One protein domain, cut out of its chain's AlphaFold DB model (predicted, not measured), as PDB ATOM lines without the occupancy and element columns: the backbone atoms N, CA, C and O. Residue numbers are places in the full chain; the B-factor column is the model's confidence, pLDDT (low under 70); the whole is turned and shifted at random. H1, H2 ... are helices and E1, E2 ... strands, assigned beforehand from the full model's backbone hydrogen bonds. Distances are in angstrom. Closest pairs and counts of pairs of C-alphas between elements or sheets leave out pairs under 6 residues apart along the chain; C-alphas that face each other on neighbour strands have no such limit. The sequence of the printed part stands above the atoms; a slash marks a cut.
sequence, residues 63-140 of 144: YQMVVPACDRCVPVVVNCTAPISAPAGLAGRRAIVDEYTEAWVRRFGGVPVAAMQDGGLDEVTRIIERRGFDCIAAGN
ATOM      1  N   TYR A  63     260.023 280.893 311.925       93.88
ATOM      2  CA  TYR A  63     259.870 280.640 313.356       93.88
ATOM      3  C   TYR A  63     260.556 281.737 314.157       93.88
ATOM      4  O   TYR A  63     261.779 281.729 314.298       93.88
ATOM      5  N   GLN A  64     259.761 282.673 314.669       92.62
ATOM      6  CA  GLN A  64     260.257 283.814 315.425       92.62
ATOM      7  C   GLN A  64     260.166 283.589 316.938       92.62
ATOM      8  O   GLN A  64     259.137 283.173 317.467       92.62
ATOM      9  N   MET A  65     261.230 283.965 317.637       91.81
ATOM     10  CA  MET A  65     261.286 284.145 319.081       91.81
ATOM     11  C   MET A  65     261.746 285.574 319.376       91.81
ATOM     12  O   MET A  65     262.640 286.096 318.714       91.81
ATOM     13  N   VAL A  66     261.152 286.201 320.388       88.94
ATOM     14  CA  VAL A  66     261.575 287.512 320.891       88.94
ATOM     15  C   VAL A  66     262.027 287.335 322.332       88.94
ATOM     16  O   VAL A  66     261.267 286.836 323.161       88.94
ATOM     17  N   VAL A  67     263.263 287.724 322.623       85.25
ATOM     18  CA  VAL A  67     263.870 287.641 323.951       85.25
ATOM     19  C   VAL A  67     263.948 289.057 324.529       85.25
ATOM     20  O   VAL A  67     264.674 289.894 323.984       85.25
ATOM     21  N   PRO A  68     263.201 289.356 325.607       75.12
ATOM     22  CA  PRO A  68     263.245 290.661 326.258       75.12
ATOM     23  C   PRO A  68     264.660 290.985 326.754       75.12
ATOM     24  O   PRO A  68     265.313 290.125 327.343       75.12
ATOM     25  N   ALA A  69     265.127 292.215 326.522       63.69
ATOM     26  CA  ALA A  69     266.499 292.625 326.835       63.69
ATOM     27  C   ALA A  69     266.618 293.532 328.082       63.69
ATOM     28  O   ALA A  69     267.656 293.513 328.723       63.69
ATOM     29  N   CYS A  70     265.577 294.294 328.435       66.38
ATOM     30  CA  CYS A  70     265.315 295.065 329.669       66.38
ATOM     31  C   CYS A  70     264.188 296.079 329.336       66.38
ATOM     32  O   CYS A  70     263.866 296.233 328.158       66.38
ATOM     33  N   ASP A  71     263.631 296.825 330.302       55.50
ATOM     34  CA  ASP A  71     262.514 297.782 330.081       55.50
ATOM     35  C   ASP A  71     262.794 298.921 329.071       55.50
ATOM     36  O   ASP A  71     261.877 299.634 328.665       55.50
ATOM     37  N   ARG A  72     264.051 299.116 328.644       61.94
ATOM     38  CA  ARG A  72     264.446 300.100 327.615       61.94
ATOM     39  C   ARG A  72     265.477 299.575 326.616       61.94
ATOM     40  O   ARG A  72     266.078 300.358 325.886       61.94
ATOM     41  N   CYS A  73     265.700 298.268 326.600       72.00
ATOM     42  CA  CYS A  73     266.651 297.644 325.694       72.00
ATOM     43  C   CYS A  73     265.923 297.142 324.449       72.00
ATOM     44  O   CYS A  73     264.775 296.698 324.518       72.00
ATOM     45  N   VAL A  74     266.614 297.158 323.314       76.38
ATOM     46  CA  VAL A  74     266.110 296.532 322.094       76.38
ATOM     47  C   VAL A  74     266.111 295.011 322.295       76.38
ATOM     48  O   VAL A  74     267.169 294.449 322.564       76.38
ATOM     49  N   PRO A  75     264.964 294.319 322.189       82.00
ATOM     50  CA  PRO A  75     264.918 292.875 322.392       82.00
ATOM     51  C   PRO A  75     265.771 292.143 321.356       82.00
ATOM     52  O   PRO A  75     265.949 292.623 320.237       82.00
ATOM     53  N   VAL A  76     266.242 290.944 321.703       87.56
ATOM     54  CA  VAL A  76     266.844 290.052 320.706       87.56
ATOM     55  C   VAL A  76     265.722 289.339 319.972       87.56
ATOM     56  O   VAL A  76     264.944 288.598 320.575       87.56
ATOM     57  N   VAL A  77     265.633 289.554 318.669       90.19
ATOM     58  CA  VAL A  77     264.699 288.855 317.791       90.19
ATOM     59  C   VAL A  77     265.461 287.779 317.045       90.19
ATOM     60  O   VAL A  77     266.501 288.045 316.445       90.19
ATOM     61  N   VAL A  78     264.943 286.557 317.105       92.50
ATOM     62  CA  VAL A  78     265.527 285.387 316.460       92.50
ATOM     63  C   VAL A  78     264.502 284.782 315.518       92.50
ATOM     64  O   VAL A  78     263.445 284.342 315.962       92.50
ATOM     65  N   ASN A  79     264.840 284.696 314.240       94.44
ATOM     66  CA  ASN A  79     264.058 284.023 313.214       94.44
ATOM     67  C   ASN A  79     264.811 282.774 312.758       94.44
ATOM     68  O   ASN A  79     265.960 282.877 312.347       94.44
ATOM     69  N   CYS A  80     264.184 281.599 312.805       95.19
ATOM     70  CA  CYS A  80     264.809 280.338 312.403       95.19
ATOM     71  C   CYS A  80     264.019 279.597 311.320       95.19
ATOM     72  O   CYS A  80     262.800 279.734 311.198       95.19
ATOM     73  N   THR A  81     264.724 278.763 310.555       95.50
ATOM     74  CA  THR A  81     264.167 277.867 309.522       95.50
ATOM     75  C   THR A  81     263.374 276.702 310.129       95.50
ATOM     76  O   THR A  81     262.481 276.147 309.491       95.50
ATOM     77  N   ALA A  82     263.664 276.357 311.387       94.31
ATOM     78  CA  ALA A  82     263.004 275.316 312.168       94.31
ATOM     79  C   ALA A  82     262.481 275.870 313.506       94.31
ATOM     80  O   ALA A  82     263.073 276.830 314.023       94.31
ATOM     81  N   PRO A  83     261.445 275.246 314.109       96.25
ATOM     82  CA  PRO A  83     260.863 275.694 315.370       96.25
ATOM     83  C   PRO A  83     261.910 276.001 316.446       96.25
ATOM     84  O   PRO A  83     262.883 275.260 316.630       96.25
ATOM     85  N   ILE A  84     261.700 277.108 317.152       94.00
ATOM     86  CA  ILE A  84     262.508 277.560 318.281       94.00
ATOM     87  C   ILE A  84     261.584 278.231 319.299       94.00
ATOM     88  O   ILE A  84     260.672 278.962 318.925       94.00
ATOM     89  N   SER A  85     261.798 277.954 320.581       90.12
ATOM     90  CA  SER A  85     260.985 278.504 321.677       90.12
ATOM     91  C   SER A  85     261.816 279.009 322.855       90.12
ATOM     92  O   SER A  85     261.268 279.615 323.772       90.12
ATOM     93  N   ALA A  86     263.128 278.762 322.844       91.69
ATOM     94  CA  ALA A  86     264.046 279.200 323.885       91.69
ATOM     95  C   ALA A  86     265.460 279.413 323.318       91.69
ATOM     96  O   ALA A  86     265.835 278.725 322.361       91.69
ATOM     97  N   PRO A  87     266.285 280.279 323.941       91.44
ATOM     98  CA  PRO A  87     267.665 280.522 323.516       91.44
ATOM     99  C   PRO A  87     268.529 279.259 323.429       91.44
ATOM    100  O   PRO A  87     269.313 279.126 322.499       91.44
ATOM    101  N   ALA A  88     268.328 278.281 324.322       92.12
ATOM    102  CA  ALA A  88     269.036 276.996 324.282       92.12
ATOM    103  C   ALA A  88     268.846 276.225 322.958       92.12
ATOM    104  O   ALA A  88     269.683 275.402 322.596       92.12
ATOM    105  N   GLY A  89     267.776 276.512 322.206       93.00
ATOM    106  CA  GLY A  89     267.543 275.948 320.878       93.00
ATOM    107  C   GLY A  89     268.525 276.427 319.804       93.00
ATOM    108  O   GLY A  89     268.497 275.887 318.701       93.00
ATOM    109  N   LEU A  90     269.381 277.410 320.101       95.25
ATOM    110  CA  LEU A  90     270.432 277.896 319.203       95.25
ATOM    111  C   LEU A  90     271.656 276.983 319.140       95.25
ATOM    112  O   LEU A  90     272.449 277.134 318.216       95.25
ATOM    113  N   ALA A  91     271.818 276.043 320.074       96.81
ATOM    114  CA  ALA A  91     272.987 275.172 320.125       96.81
ATOM    115  C   ALA A  91     273.226 274.452 318.783       96.81
ATOM    116  O   ALA A  91     272.360 273.734 318.281       96.81
ATOM    117  N   GLY A  92     274.401 274.672 318.187       95.56
ATOM    118  CA  GLY A  92     274.802 274.112 316.895       95.56
ATOM    119  C   GLY A  92     274.145 274.750 315.664       95.56
ATOM    120  O   GLY A  92     274.500 274.383 314.548       95.56
ATOM    121  N   ARG A  93     273.221 275.708 315.831       96.44
ATOM    122  CA  ARG A  93     272.568 276.403 314.713       96.44
ATOM    123  C   ARG A  93     273.462 277.504 314.164       96.44
ATOM    124  O   ARG A  93     273.986 278.328 314.914       96.44
ATOM    125  N   ARG A  94     273.587 277.552 312.841       95.50
ATOM    126  CA  ARG A  94     274.286 278.608 312.108       95.50
ATOM    127  C   ARG A  94     273.433 279.867 312.098       95.50
ATOM    128  O   ARG A  94     272.316 279.849 311.582       95.50
ATOM    129  N   ALA A  95     273.945 280.949 312.662       94.25
ATOM    130  CA  ALA A  95     273.210 282.190 312.824       94.25
ATOM    131  C   ALA A  95     273.850 283.327 312.027       94.25
ATOM    132  O   ALA A  95     275.051 283.572 312.136       94.25
ATOM    133  N   ILE A  96     273.043 284.045 311.257       91.88
ATOM    134  CA  ILE A  96     273.395 285.392 310.799       91.88
ATOM    135  C   ILE A  96     273.128 286.326 311.979       91.88
ATOM    136  O   ILE A  96     272.050 286.257 312.570       91.88
ATOM    137  N   VAL A  97     274.104 287.144 312.357       89.31
ATOM    138  CA  VAL A  97     274.042 287.980 313.567       89.31
ATOM    139  C   VAL A  97     274.348 289.432 313.236       89.31
ATOM    140  O   VAL A  97     274.980 289.707 312.222       89.31
ATOM    141  N   ASP A  98     273.898 290.373 314.057       82.06
ATOM    142  CA  ASP A  98     274.510 291.705 314.084       82.06
ATOM    143  C   ASP A  98     275.691 291.720 315.072       82.06
ATOM    144  O   ASP A  98     275.955 290.748 315.788       82.06
ATOM    145  N   GLU A  99     276.421 292.831 315.105       77.00
ATOM    146  CA  GLU A  99     277.583 292.997 315.982       77.00
ATOM    147  C   GLU A  99     277.238 292.946 317.480       77.00
ATOM    148  O   GLU A  99     278.066 292.550 318.300       77.00
ATOM    149  N   TYR A 100     276.003 293.292 317.844       79.56
ATOM    150  CA  TYR A 100     275.542 293.350 319.232       79.56
ATOM    151  C   TYR A 100     275.032 291.994 319.740       79.56
ATOM    152  O   TYR A 100     275.025 291.733 320.944       79.56
ATOM    153  N   THR A 101     274.620 291.099 318.842       85.00
ATOM    154  CA  THR A 101     274.046 289.789 319.182       85.00
ATOM    155  C   THR A 101     275.009 288.625 319.024       85.00
ATOM    156  O   THR A 101     274.717 287.543 319.538       85.00
ATOM    157  N   GLU A 102     276.178 288.816 318.405       88.62
ATOM    158  CA  GLU A 102     277.153 287.738 318.208       88.62
ATOM    159  C   GLU A 102     277.520 287.033 319.527       88.62
ATOM    160  O   GLU A 102     277.425 285.805 319.638       88.62
ATOM    161  N   ALA A 103     277.895 287.801 320.556       87.69
ATOM    162  CA  ALA A 103     278.271 287.255 321.861       87.69
ATOM    163  C   ALA A 103     277.105 286.512 322.535       87.69
ATOM    164  O   ALA A 103     277.296 285.449 323.131       87.69
ATOM    165  N   TRP A 104     275.889 287.044 322.402       89.12
ATOM    166  CA  TRP A 104     274.679 286.425 322.936       89.12
ATOM    167  C   TRP A 104     274.385 285.084 322.248       89.12
ATOM    168  O   TRP A 104     274.135 284.089 322.926       89.12
ATOM    169  N   VAL A 105     274.504 285.009 320.920       91.81
ATOM    170  CA  VAL A 105     274.327 283.759 320.164       91.81
ATOM    171  C   VAL A 105     275.374 282.717 320.562       91.81
ATOM    172  O   VAL A 105     275.020 281.565 320.833       91.81
ATOM    173  N   ARG A 106     276.650 283.116 320.662       92.69
ATOM    174  CA  ARG A 106     277.737 282.224 321.102       92.69
ATOM    175  C   ARG A 106     277.493 281.682 322.513       92.69
ATOM    176  O   ARG A 106     277.729 280.499 322.747       92.69
ATOM    177  N   ARG A 107     276.968 282.499 323.439       90.81
ATOM    178  CA  ARG A 107     276.630 282.083 324.816       90.81
ATOM    179  C   ARG A 107     275.638 280.918 324.862       90.81
ATOM    180  O   ARG A 107     275.741 280.077 325.750       90.81
ATOM    181  N   PHE A 108     274.707 280.845 323.912       93.31
ATOM    182  CA  PHE A 108     273.742 279.746 323.801       93.31
ATOM    183  C   PHE A 108     274.181 278.628 322.841       93.31
ATOM    184  O   PHE A 108     273.379 277.769 322.478       93.31
ATOM    185  N   GLY A 109     275.458 278.611 322.448       94.38
ATOM    186  CA  GLY A 109     276.044 277.562 321.617       94.38
ATOM    187  C   GLY A 109     275.723 277.673 320.126       94.38
ATOM    188  O   GLY A 109     275.969 276.717 319.393       94.38
ATOM    189  N   GLY A 110     275.168 278.799 319.672       96.19
ATOM    190  CA  GLY A 110     275.000 279.073 318.247       96.19
ATOM    191  C   GLY A 110     276.330 279.364 317.556       96.19
ATOM    192  O   GLY A 110     277.318 279.739 318.192       96.19
ATOM    193  N   VAL A 111     276.347 279.195 316.235       95.56
ATOM    194  CA  VAL A 111     277.528 279.381 315.384       95.56
ATOM    195  C   VAL A 111     277.300 280.591 314.478       95.56
ATOM    196  O   VAL A 111     276.582 280.467 313.487       95.56
ATOM    197  N   PRO A 112     277.875 281.766 314.775       92.38
ATOM    198  CA  PRO A 112     277.796 282.913 313.876       92.38
ATOM    199  C   PRO A 112     278.437 282.590 312.520       92.38
ATOM    200  O   PRO A 112     279.552 282.067 312.481       92.38
ATOM    201  N   VAL A 113     277.741 282.882 311.419       89.06
ATOM    202  CA  VAL A 113     278.235 282.629 310.047       89.06
ATOM    203  C   VAL A 113     278.377 283.884 309.192       89.06
ATOM    204  O   VAL A 113     279.071 283.831 308.185       89.06
ATOM    205  N   ALA A 114     277.747 284.992 309.582       80.50
ATOM    206  CA  ALA A 114     277.926 286.304 308.966       80.50
ATOM    207  C   ALA A 114     277.440 287.417 309.892       80.50
ATOM    208  O   ALA A 114     276.555 287.186 310.721       80.50
ATOM    209  N   ALA A 115     278.001 288.610 309.693       73.69
ATOM    210  CA  ALA A 115     277.616 289.830 310.385       73.69
ATOM    211  C   ALA A 115     276.760 290.733 309.476       73.69
ATOM    212  O   ALA A 115     277.116 290.986 308.325       73.69
ATOM    213  N   MET A 116     275.653 291.257 310.002       71.50
ATOM    214  CA  MET A 116     274.797 292.265 309.362       71.50
ATOM    215  C   MET A 116     275.405 293.677 309.475       71.50
ATOM    216  O   MET A 116     274.747 294.594 309.954       71.50
ATOM    217  N   GLN A 117     276.675 293.850 309.095       64.12
ATOM    218  CA  GLN A 117     277.368 295.149 309.108       64.12
ATOM    219  C   GLN A 117     277.381 295.815 307.722       64.12
ATOM    220  O   GLN A 117     277.122 295.163 306.707       64.12
ATOM    221  N   ASP A 118     277.702 297.113 307.682       49.38
ATOM    222  CA  ASP A 118     277.819 297.916 306.459       49.38
ATOM    223  C   ASP A 118     278.707 297.239 305.400       49.38
ATOM    224  O   ASP A 118     279.867 296.909 305.637       49.38
ATOM    225  N   GLY A 119     278.136 297.012 304.211       53.09
ATOM    226  CA  GLY A 119     278.763 296.267 303.109       53.09
ATOM    227  C   GLY A 119     278.556 294.744 303.148       53.09
ATOM    228  O   GLY A 119     278.836 294.063 302.164       53.09
ATOM    229  N   GLY A 120     278.004 294.204 304.237       63.19
ATOM    230  CA  GLY A 120     277.712 292.780 304.427       63.19
ATOM    231  C   GLY A 120     276.377 292.311 303.841       63.19
ATOM    232  O   GLY A 120     276.125 291.109 303.804       63.19
ATOM    233  N   LEU A 121     275.521 293.214 303.343       73.88
ATOM    234  CA  LEU A 121     274.202 292.846 302.808       73.88
ATOM    235  C   LEU A 121     274.305 291.858 301.634       73.88
ATOM    236  O   LEU A 121     273.524 290.911 301.564       73.88
ATOM    237  N   ASP A 122     275.302 292.014 300.762       77.56
ATOM    238  CA  ASP A 122     275.543 291.101 299.637       77.56
ATOM    239  C   ASP A 122     276.035 289.721 300.101       77.56
ATOM    240  O   ASP A 122     275.754 288.695 299.478       77.56
ATOM    241  N   GLU A 123     276.798 289.658 301.192       79.62
ATOM    242  CA  GLU A 123     277.231 288.397 301.798       79.62
ATOM    243  C   GLU A 123     276.073 287.688 302.497       79.62
ATOM    244  O   GLU A 123     275.828 286.508 302.244       79.62
ATOM    245  N   VAL A 124     275.311 288.426 303.298       80.19
ATOM    246  CA  VAL A 124     274.103 287.950 303.972       80.19
ATOM    247  C   VAL A 124     273.089 287.429 302.957       80.19
ATOM    248  O   VAL A 124     272.593 286.313 303.106       80.19
ATOM    249  N   THR A 125     272.844 288.175 301.878       82.31
ATOM    250  CA  THR A 125     271.939 287.759 300.797       82.31
ATOM    251  C   THR A 125     272.432 286.467 300.143       82.31
ATOM    252  O   THR A 125     271.668 285.508 300.043       82.31
ATOM    253  N   ARG A 126     273.728 286.362 299.811       83.50
ATOM    254  CA  ARG A 126     274.311 285.118 299.267       83.50
ATOM    255  C   ARG A 126     274.179 283.929 300.220       83.50
ATOM    256  O   ARG A 126     273.947 282.808 299.768       83.50
ATOM    257  N   ILE A 127     274.353 284.135 301.525       82.44
ATOM    258  CA  ILE A 127     274.188 283.077 302.533       82.44
ATOM    259  C   ILE A 127     272.729 282.630 302.599       82.44
ATOM    260  O   ILE A 127     272.469 281.425 302.662       82.44
ATOM    261  N   ILE A 128     271.786 283.573 302.543       84.88
ATOM    262  CA  ILE A 128     270.353 283.273 302.535       84.88
ATOM    263  C   ILE A 128     269.980 282.471 301.285       84.88
ATOM    264  O   ILE A 128     269.397 281.392 301.408       84.88
ATOM    265  N   GLU A 129     270.396 282.921 300.100       84.75
ATOM    266  CA  GLU A 129     270.159 282.236 298.821       84.75
ATOM    267  C   GLU A 129     270.714 280.806 298.808       84.75
ATOM    268  O   GLU A 129     270.065 279.875 298.325       84.75
ATOM    269  N   ARG A 130     271.901 280.600 299.389       87.44
ATOM    270  CA  ARG A 130     272.552 279.284 299.483       87.44
ATOM    271  C   ARG A 130     272.044 278.426 300.642       87.44
ATOM    272  O   ARG A 130     272.542 277.316 300.820       87.44
ATOM    273  N   ARG A 131     271.088 278.919 301.441       82.69
ATOM    274  CA  ARG A 131     270.600 278.264 302.672       82.69
ATOM    275  C   ARG A 131     271.742 277.902 303.633       82.69
ATOM    276  O   ARG A 131     271.749 276.857 304.286       82.69
ATOM    277  N   GLY A 132     272.737 278.783 303.711       86.38
ATOM    278  CA  GLY A 132     273.921 278.643 304.558       86.38
ATOM    279  C   GLY A 132     273.679 278.932 306.043       86.38
ATOM    280  O   GLY A 132     274.633 278.926 306.816       86.38
ATOM    281  N   PHE A 133     272.431 279.177 306.442       92.88
ATOM    282  CA  PHE A 133     272.041 279.585 307.787       92.88
ATOM    283  C   PHE A 133     270.846 278.767 308.291       92.88
ATOM    284  O   PHE A 133     270.070 278.226 307.502       92.88
ATOM    285  N   ASP A 134     270.694 278.720 309.610       95.25
ATOM    286  CA  ASP A 134     269.574 278.083 310.305       95.25
ATOM    287  C   ASP A 134     268.739 279.121 311.073       95.25
ATOM    288  O   ASP A 134     267.529 278.947 311.234       95.25
ATOM    289  N   CYS A 135     269.376 280.208 311.526       94.81
ATOM    290  CA  CYS A 135     268.731 281.316 312.220       94.81
ATOM    291  C   CYS A 135     269.312 282.684 311.830       94.81
ATOM    292  O   CYS A 135     270.418 282.794 311.303       94.81
ATOM    293  N   ILE A 136     268.562 283.736 312.125       93.06
ATOM    294  CA  ILE A 136     268.964 285.137 312.038       93.06
ATOM    295  C   ILE A 136     268.641 285.753 313.389       93.06
ATOM    296  O   ILE A 136     267.501 285.645 313.839       93.06
ATOM    297  N   ALA A 137     269.624 286.369 314.032       90.69
ATOM    298  CA  ALA A 137     269.467 287.039 315.311       90.69
ATOM    299  C   ALA A 137     269.887 288.504 315.177       90.69
ATOM    300  O   ALA A 137     270.956 288.788 314.650       90.69
ATOM    301  N   ALA A 138     269.044 289.419 315.642       88.62
ATOM    302  CA  ALA A 138     269.348 290.844 315.694       88.62
ATOM    303  C   ALA A 138     268.785 291.449 316.976       88.62
ATOM    304  O   ALA A 138     267.796 290.950 317.518       88.62
ATOM    305  N   GLY A 139     269.372 292.544 317.436       83.19
ATOM    306  CA  GLY A 139     268.891 293.285 318.594       83.19
ATOM    307  C   GLY A 139     270.026 293.842 319.428       83.19
ATOM    308  O   GLY A 139     271.193 293.719 319.089       83.19
ATOM    309  N   ASN A 140     269.687 294.433 320.567       72.75
ATOM    310  CA  ASN A 140     270.689 294.880 321.521       72.75
ATOM    311  C   ASN A 140     270.455 294.164 322.839       72.75
ATOM    312  O   ASN A 140     269.723 294.634 323.714       72.75
TER     313      ASN A 140
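Overview. This is residues 63 to 140 of the 144 residues of an uncharacterized protein of Hoeflea marina (UniProt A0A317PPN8). A strongly twisted sheet of five strands has short helix H2 over one face, at E3, and longer helix H3 over the opposite face, at the edge strand E4. At the other edge E1 and E2 form a hairpin, and the small helix H1 only grazes the sheet. The printed part has 78 residues with three named helices and five named strands, in the order E1 E2 H1 E3 H2 E4 H3 E5; the sheet runs E1 E2 E5 E3 E4 and is mixed. The class is mixed, helices and strands; the whole is compact, with a radius of gyration of the C-alphas of 11.8 A and spans of 34 by 26 by 19 A.

Along the chain. Find C-alpha 63 at (259.870, 280.640, 313.356), where E1, residues 63 to 67, begins; it runs 13.3 A. Across the sheet come E2, residues 76 to 80, 12.9 A; E5, residues 135 to 138, 10.2 A; E3, residues 94 to 97, 9.5 A; and E4, residues 111 to 115, 11.6 A. E5 ends at C-alpha 138, (269.348, 290.844, 315.694). H1 is residues 87 to 90, 5.8 A; H2 is residues 102 to 107, 8.7 A; H3, residues 121 to 129, begins at (274.202, 292.846, 302.808) and runs 12.0 A.

Arrangement. Start in the sheet: E1 and E2, a hairpin, are antiparallel, with N 65 and O 78 at 2.8 A. E2 and E5 are antiparallel, with N 136 and O 79 at 2.7 A. E5 and E3 are parallel, with N 137 and O 96 at 2.8 A. E3 and E4 are parallel, with N 95 and O 111 at 2.8 A. E3, H2, E4 make a strand-helix-strand unit, two parallel neighbour strands joined through a helix; E4, H3, E5 make a split one, with E3 between its strands; both crossovers are right-handed. H2 has a height of 8.5 A over the sheet, only just over E3, with 3 of its 6 C-alphas falling there; it runs along the strands, only just, at 29 degrees to E3 on the local plane. Its closest C-alphas to E4 are Glu 102 and Pro 112, 6.5 A. On the opposite face H3 is over E4, its height 9.5 A, running along it at 8 degrees on the local plane, which rests on just 6 C-alphas of the sheet; Val 124 and Ala 114 are their closest C-alphas, 6.5 A. H1 and H2 are close but not clearly touching, with the C-alphas of Leu 90 and Val 105 at 7.1 A; H2 and H3 are apart. In H2 and H3 every O i to N i+4 pair is within hydrogen-bond range; H1 is too short for such a pair.

Size, cuts and confidence. Look for the two C-alphas farthest apart at Asp 71 and Arg 130, 37.1 A. The printed part has no cut and no long link. The model's mean pLDDT over the printed part is 85.1; residues 69 to 72 and 117 to 120 are under 70.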